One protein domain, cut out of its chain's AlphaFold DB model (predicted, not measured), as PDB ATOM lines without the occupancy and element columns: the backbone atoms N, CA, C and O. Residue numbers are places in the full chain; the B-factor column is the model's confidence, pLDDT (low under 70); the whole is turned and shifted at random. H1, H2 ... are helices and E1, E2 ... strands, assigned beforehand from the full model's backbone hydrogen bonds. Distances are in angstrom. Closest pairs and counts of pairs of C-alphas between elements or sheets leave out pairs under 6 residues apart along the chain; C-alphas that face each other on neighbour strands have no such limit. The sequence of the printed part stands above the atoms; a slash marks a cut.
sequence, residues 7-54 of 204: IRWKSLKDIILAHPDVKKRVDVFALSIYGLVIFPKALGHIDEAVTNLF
ATOM      1  N   ILE A   7     -49.337  26.207 -47.219       89.94
ATOM      2  CA  ILE A   7     -50.314  25.170 -47.526       89.94
ATOM      3  C   ILE A   7     -50.819  24.594 -46.206       89.94
ATOM      4  O   ILE A   7     -50.043  24.147 -45.359       89.94
ATOM      5  N   ARG A   8     -52.139  24.587 -46.013       91.06
ATOM      6  CA  ARG A   8     -52.752  24.014 -44.813       91.06
ATOM      7  C   ARG A   8     -52.748  22.489 -44.904       91.06
ATOM      8  O   ARG A   8     -53.242  21.929 -45.880       91.06
ATOM      9  N   TRP A   9     -52.308  21.811 -43.842       91.12
ATOM     10  CA  TRP A   9     -52.329  20.342 -43.751       91.12
ATOM     11  C   TRP A   9     -53.691  19.740 -44.111       91.12
ATOM     12  O   TRP A   9     -53.759  18.735 -44.811       91.12
ATOM     13  N   LYS A  10     -54.784  20.377 -43.671       90.44
ATOM     14  CA  LYS A  10     -56.148  19.908 -43.945       90.44
ATOM     15  C   LYS A  10     -56.402  19.729 -45.450       90.44
ATOM     16  O   LYS A  10     -56.939  18.704 -45.842       90.44
ATOM     17  N   SER A  11     -55.927  20.663 -46.273       89.38
ATOM     18  CA  SER A  11     -56.060  20.600 -47.730       89.38
ATOM     19  C   SER A  11     -55.270  19.433 -48.330       89.38
ATOM     20  O   SER A  11     -55.786  18.724 -49.188       89.38
ATOM     21  N   LEU A  12     -54.046  19.181 -47.850       90.19
ATOM     22  CA  LEU A  12     -53.258  18.028 -48.304       90.19
ATOM     23  C   LEU A  12     -53.862  16.699 -47.850       90.19
ATOM     24  O   LEU A  12     -53.865  15.743 -48.617       90.19
ATOM     25  N   LYS A  13     -54.413  16.635 -46.633       91.38
ATOM     26  CA  LYS A  13     -55.110  15.447 -46.127       91.38
ATOM     27  C   LYS A  13     -56.282  15.070 -47.033       91.38
ATOM     28  O   LYS A  13     -56.420  13.897 -47.373       91.38
ATOM     29  N   ASP A  14     -57.083  16.049 -47.442       91.31
ATOM     30  CA  ASP A  14     -58.219  15.817 -48.335       91.31
ATOM     31  C   ASP A  14     -57.740  15.293 -49.705       91.31
ATOM     32  O   ASP A  14     -58.297  14.325 -50.223       91.31
ATOM     33  N   ILE A  15     -56.632  15.829 -50.237       88.88
ATOM     34  CA  ILE A  15     -55.992  15.331 -51.469       88.88
ATOM     35  C   ILE A  15     -55.496  13.887 -51.298       88.88
ATOM     36  O   ILE A  15     -55.774  13.042 -52.145       88.88
ATOM     37  N   ILE A  16     -54.808  13.563 -50.200       91.88
ATOM     38  CA  ILE A  16     -54.308  12.202 -49.927       91.88
ATOM     39  C   ILE A  16     -55.457  11.189 -49.859       91.88
ATOM     40  O   ILE A  16     -55.268  10.028 -50.223       91.88
ATOM     41  N   LEU A  17     -56.635  11.593 -49.381       91.06
ATOM     42  CA  LEU A  17     -57.799  10.714 -49.271       91.06
ATOM     43  C   LEU A  17     -58.576  10.583 -50.588       91.06
ATOM     44  O   LEU A  17     -59.093   9.504 -50.862       91.06
ATOM     45  N   ALA A  18     -58.647  11.645 -51.395       92.00
ATOM     46  CA  ALA A  18     -59.474  11.691 -52.602       92.00
ATOM     47  C   ALA A  18     -58.730  11.350 -53.908       92.00
ATOM     48  O   ALA A  18     -59.373  11.045 -54.912       92.00
ATOM     49  N   HIS A  19     -57.394  11.424 -53.941       91.19
ATOM     50  CA  HIS A  19     -56.636  11.275 -55.184       91.19
ATOM     51  C   HIS A  19     -56.643   9.811 -55.690       91.19
ATOM     52  O   HIS A  19     -56.307   8.912 -54.924       91.19
ATOM     53  N   PRO A  20     -56.965   9.528 -56.968       91.12
ATOM     54  CA  PRO A  20     -57.092   8.150 -57.466       91.12
ATOM     55  C   PRO A  20     -55.746   7.418 -57.628       91.12
ATOM     56  O   PRO A  20     -55.674   6.201 -57.499       91.12
ATOM     57  N   ASP A  21     -54.666   8.154 -57.898       92.19
ATOM     58  CA  ASP A  21     -53.309   7.608 -58.056       92.19
ATOM     59  C   ASP A  21     -52.603   7.418 -56.701       92.19
ATOM     60  O   ASP A  21     -52.334   8.388 -55.989       92.19
ATOM     61  N   VAL A  22     -52.260   6.167 -56.377       89.81
ATOM     62  CA  VAL A  22     -51.556   5.776 -55.144       89.81
ATOM     63  C   VAL A  22     -50.177   6.422 -55.030       89.81
ATOM     64  O   VAL A  22     -49.804   6.846 -53.938       89.81
ATOM     65  N   LYS A  23     -49.426   6.546 -56.127       84.75
ATOM     66  CA  LYS A  23     -48.082   7.134 -56.101       84.75
ATOM     67  C   LYS A  23     -48.152   8.607 -55.712       84.75
ATOM     68  O   LYS A  23     -47.476   9.028 -54.781       84.75
ATOM     69  N   LYS A  24     -49.069   9.358 -56.327       84.88
ATOM     70  CA  LYS A  24     -49.303  10.767 -55.978       84.88
ATOM     71  C   LYS A  24     -49.768  10.940 -54.533       84.88
ATOM     72  O   LYS A  24     -49.358  11.889 -53.875       84.88
ATOM     73  N   ARG A  25     -50.575  10.017 -53.997       87.44
ATOM     74  CA  ARG A  25     -50.939  10.032 -52.566       87.44
ATOM     75  C   ARG A  25     -49.714   9.870 -51.669       87.44
ATOM     76  O   ARG A  25     -49.608  10.582 -50.676       87.44
ATOM     77  N   VAL A  26     -48.805   8.956 -52.014       85.44
ATOM     78  CA  VAL A  26     -47.544   8.748 -51.286       85.44
ATOM     79  C   VAL A  26     -46.658   9.990 -51.369       85.44
ATOM     80  O   VAL A  26     -46.143  10.415 -50.340       85.44
ATOM     81  N   ASP A  27     -46.545  10.615 -52.540       84.50
ATOM     82  CA  ASP A  27     -45.744  11.832 -52.723       84.50
ATOM     83  C   ASP A  27     -46.306  13.007 -51.905       84.50
ATOM     84  O   ASP A  27     -45.564  13.680 -51.191       84.50
ATOM     85  N   VAL A  28     -47.629  13.215 -51.909       87.81
ATOM     86  CA  VAL A  28     -48.281  14.263 -51.098       87.81
ATOM     87  C   VAL A  28     -48.192  13.952 -49.599       87.81
ATOM     88  O   VAL A  28     -48.025  14.858 -48.776       87.81
ATOM     89  N   PHE A  29     -48.266  12.677 -49.213       88.44
ATOM     90  CA  PHE A  29     -48.057  12.253 -47.829       88.44
ATOM     91  C   PHE A  29     -46.615  12.508 -47.374       88.44
ATOM     92  O   PHE A  29     -46.408  13.085 -46.305       88.44
ATOM     93  N   ALA A  30     -45.628  12.168 -48.204       86.44
ATOM     94  CA  ALA A  30     -44.229  12.480 -47.959       86.44
ATOM     95  C   ALA A  30     -44.035  13.996 -47.829       86.44
ATOM     96  O   ALA A  30     -43.558  14.444 -46.789       86.44
ATOM     97  N   LEU A  31     -44.502  14.790 -48.802       87.31
ATOM     98  CA  LEU A  31     -44.489  16.258 -48.762       87.31
ATOM     99  C   LEU A  31     -45.052  16.799 -47.445       87.31
ATOM    100  O   LEU A  31     -44.480  17.712 -46.856       87.31
ATOM    101  N   SER A  32     -46.142  16.211 -46.954       88.62
ATOM    102  CA  SER A  32     -46.766  16.616 -45.696       88.62
ATOM    103  C   SER A  32     -45.878  16.341 -44.485       88.62
ATOM    104  O   SER A  32     -45.790  17.183 -43.595       88.62
ATOM    105  N   ILE A  33     -45.175  15.206 -44.452       85.81
ATOM    106  CA  ILE A  33     -44.185  14.917 -43.407       85.81
ATOM    107  C   ILE A  33     -43.028  15.921 -43.476       85.81
ATOM    108  O   ILE A  33     -42.693  16.516 -42.450       85.81
ATOM    109  N   TYR A  34     -42.456  16.174 -44.664       82.81
ATOM    110  CA  TYR A  34     -41.391  17.181 -44.817       82.81
ATOM    111  C   TYR A  34     -41.856  18.553 -44.361       82.81
ATOM    112  O   TYR A  34     -41.193  19.204 -43.561       82.81
ATOM    113  N   GLY A  35     -43.017  18.979 -44.832       85.69
ATOM    114  CA  GLY A  35     -43.532  20.303 -44.564       85.69
ATOM    115  C   GLY A  35     -43.958  20.531 -43.120       85.69
ATOM    116  O   GLY A  35     -43.828  21.642 -42.635       85.69
ATOM    117  N   LEU A  36     -44.478  19.517 -42.424       85.69
ATOM    118  CA  LEU A  36     -45.019  19.689 -41.069       85.69
ATOM    119  C   LEU A  36     -44.020  19.351 -39.969       85.69
ATOM    120  O   LEU A  36     -44.072  19.949 -38.898       85.69
ATOM    121  N   VAL A  37     -43.157  18.363 -40.203       79.94
ATOM    122  CA  VAL A  37     -42.230  17.866 -39.178       79.94
ATOM    123  C   VAL A  37     -40.847  18.468 -39.369       79.94
ATOM    124  O   VAL A  37     -40.183  18.818 -38.394       79.94
ATOM    125  N   ILE A  38     -40.406  18.585 -40.621       76.50
ATOM    126  CA  ILE A  38     -39.022  18.930 -40.936       76.50
ATOM    127  C   ILE A  38     -38.864  20.435 -41.194       76.50
ATOM    128  O   ILE A  38     -37.947  21.049 -40.649       76.50
ATOM    129  N   PHE A  39     -39.770  21.030 -41.972       78.62
ATOM    130  CA  PHE A  39     -39.759  22.445 -42.364       78.62
ATOM    131  C   PHE A  39     -41.095  23.157 -42.069       78.62
ATOM    132  O   PHE A  39     -41.677  23.760 -42.977       78.62
ATOM    133  N   PRO A  40     -41.619  23.095 -40.827       79.38
ATOM    134  CA  PRO A  40     -42.877  23.751 -40.491       79.38
ATOM    135  C   PRO A  40     -42.776  25.263 -40.666       79.38
ATOM    136  O   PRO A  40     -41.872  25.905 -40.132       79.38
ATOM    137  N   LYS A  41     -43.763  25.846 -41.355       83.44
ATOM    138  CA  LYS A  41     -43.925  27.304 -41.403       83.44
ATOM    139  C   LYS A  41     -44.595  27.821 -40.135       83.44
ATOM    140  O   LYS A  41     -44.176  28.816 -39.555       83.44
ATOM    141  N   ALA A  42     -45.654  27.128 -39.733       82.81
ATOM    142  CA  ALA A  42     -46.407  27.333 -38.506       82.81
ATOM    143  C   ALA A  42     -47.148  26.032 -38.167       82.81
ATOM    144  O   ALA A  42     -47.192  25.100 -38.973       82.81
ATOM    145  N   LEU A  43     -47.769  25.955 -36.989       82.69
ATOM    146  CA  LEU A  43     -48.532  24.773 -36.593       82.69
ATOM    147  C   LEU A  43     -49.609  24.441 -37.645       82.69
ATOM    148  O   LEU A  43     -50.481  25.261 -37.939       82.69
ATOM    149  N   GLY A  44     -49.531  23.243 -38.232       87.31
ATOM    150  CA  GLY A  44     -50.466  22.775 -39.264       87.31
ATOM    151  C   GLY A  44     -50.313  23.428 -40.645       87.31
ATOM    152  O   GLY A  44     -51.171  23.202 -41.504       87.31
ATOM    153  N   HIS A  45     -49.255  24.215 -40.862       88.94
ATOM    154  CA  HIS A  45     -48.985  24.930 -42.106       88.94
ATOM    155  C   HIS A  45     -47.597  24.588 -42.649       88.94
ATOM    156  O   HIS A  45     -46.590  24.638 -41.941       88.94
ATOM    157  N   ILE A  46     -47.568  24.275 -43.937       88.88
ATOM    158  CA  ILE A  46     -46.382  23.893 -44.698       88.88
ATOM    159  C   ILE A  46     -45.938  25.108 -45.507       88.88
ATOM    160  O   ILE A  46     -46.784  25.765 -46.113       88.88
ATOM    161  N   ASP A  47     -44.643  25.418 -45.518       87.19
ATOM    162  CA  ASP A  47     -44.120  26.449 -46.419       87.19
ATOM    163  C   ASP A  47     -44.251  25.958 -47.868       87.19
ATOM    164  O   ASP A  47     -43.849  24.835 -48.181       87.19
ATOM    165  N   GLU A  48     -44.822  26.774 -48.755       87.19
ATOM    166  CA  GLU A  48     -44.965  26.417 -50.171       87.19
ATOM    167  C   GLU A  48     -43.608  26.066 -50.798       87.19
ATOM    168  O   GLU A  48     -43.552  25.175 -51.639       87.19
ATOM    169  N   ALA A  49     -42.496  26.645 -50.330       85.62
ATOM    170  CA  ALA A  49     -41.160  26.326 -50.834       85.62
ATOM    171  C   ALA A  49     -40.764  24.843 -50.673       85.62
ATOM    172  O   ALA A  49     -39.883  24.369 -51.391       85.62
ATOM    173  N   VAL A  50     -41.419  24.090 -49.781       85.25
ATOM    174  CA  VAL A  50     -41.208  22.640 -49.618       85.25
ATOM    175  C   VAL A  50     -41.682  21.867 -50.856       85.25
ATOM    176  O   VAL A  50     -41.118  20.824 -51.171       85.25
ATOM    177  N   THR A  51     -42.656  22.386 -51.612       85.25
ATOM    178  CA  THR A  51     -43.133  21.757 -52.863       85.25
ATOM    179  C   THR A  51     -42.034  21.649 -53.919       85.25
ATOM    180  O   THR A  51     -41.937  20.629 -54.600       85.25
ATOM    181  N   ASN A  52     -41.094  22.601 -53.945       82.00
ATOM    182  CA  ASN A  52     -39.939  22.590 -54.849       82.00
ATOM    183  C   ASN A  52     -39.028  21.359 -54.683       82.00
ATOM    184  O   ASN A  52     -38.211  21.081 -55.563       82.00
ATOM    185  N   LEU A  53     -39.118  20.643 -53.554       76.50
ATOM    186  CA  LEU A  53     -38.410  19.375 -53.343       76.50
ATOM    187  C   LEU A  53     -39.016  18.228 -54.154       76.50
ATOM    188  O   LEU A  53     -38.293  17.319 -54.546       76.50
ATOM    189  N   PHE A  54     -40.329  18.276 -54.376       75.00
ATOM    190  CA  PHE A  54     -41.119  17.217 -55.002       75.00
ATOM    191  C   PHE A  54     -41.416  17.502 -56.479       75.00
ATOM    192  O   PHE A  54     -41.579  16.562 -57.251       75.00
TER     193      PHE A  54
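Overview. This is residues 7 to 54 of the 204 residues of an uncharacterized protein of Gossypium trilobum (UniProt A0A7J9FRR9). Two helices, H1 and the longer H2, lie side by side as a helical hairpin, and a small strand hairpin, E1 and E2, sits at the open end of it, by the last residues of H2. The short helix H3 then folds back onto residues 31 to 35 of H2. The printed part has 48 residues, with H1, H2, E1, E2 and H3 in that order; the class is mostly helix, and the two-strand sheet E1 - E2 is antiparallel. The whole is compact, with a radius of gyration of the C-alphas of 10.0 A and spans of 29 by 20 by 14 A.

Along the chain. Find C-alpha 9 at (-52.329, 20.342, -43.751); from there H1 runs over residues 9 to 18, 14.3 A. H2, residues 22 to 38, begins at C-alpha 22 at (-51.556, 5.776, -55.144) and covers 23.1 A. Next come E1, residues 40 to 42, and E2, residues 45 to 47. H3, residues 48 to 53, ends at C-alpha 53 at (-38.410, 19.375, -53.343).

Arrangement. Look at Ile 16 and Arg 25, the closest C-alphas of H1 and H2, 4.8 A apart: the helices touch, opposite ways at a shallow tilt of 15 degrees. At Gly 35 and Ile 46 the closest C-alphas of H2 and E2 are 4.6 A apart. In the hairpin E1 and E2, N 45 and O 42 are within hydrogen-bond range at 2.9 A. Residues 7 to 8 pair antiparallel with residues 45 to 46 of E2. H2 touches H3 with residues 31 to 35 alone, closest at the C-alphas of Gly 35 and Val 50, 6.0 A, at a steep tilt of 60 degrees, opposite ways. H1 and H3 are apart. In H1 and H2 every O i to N i+4 pair is within hydrogen-bond range; in H3 0 of 2 are, beside 3 of 3 O i to N i+3 pairs.

Size, cuts and confidence. The C-alphas of Pro 20 and Ala 42, the two farthest apart, are 29.0 A from each other. The printed part has no cut, and the four links are tight. The mean pLDDT of the printed part is 86.5, and no printed residue is under 70.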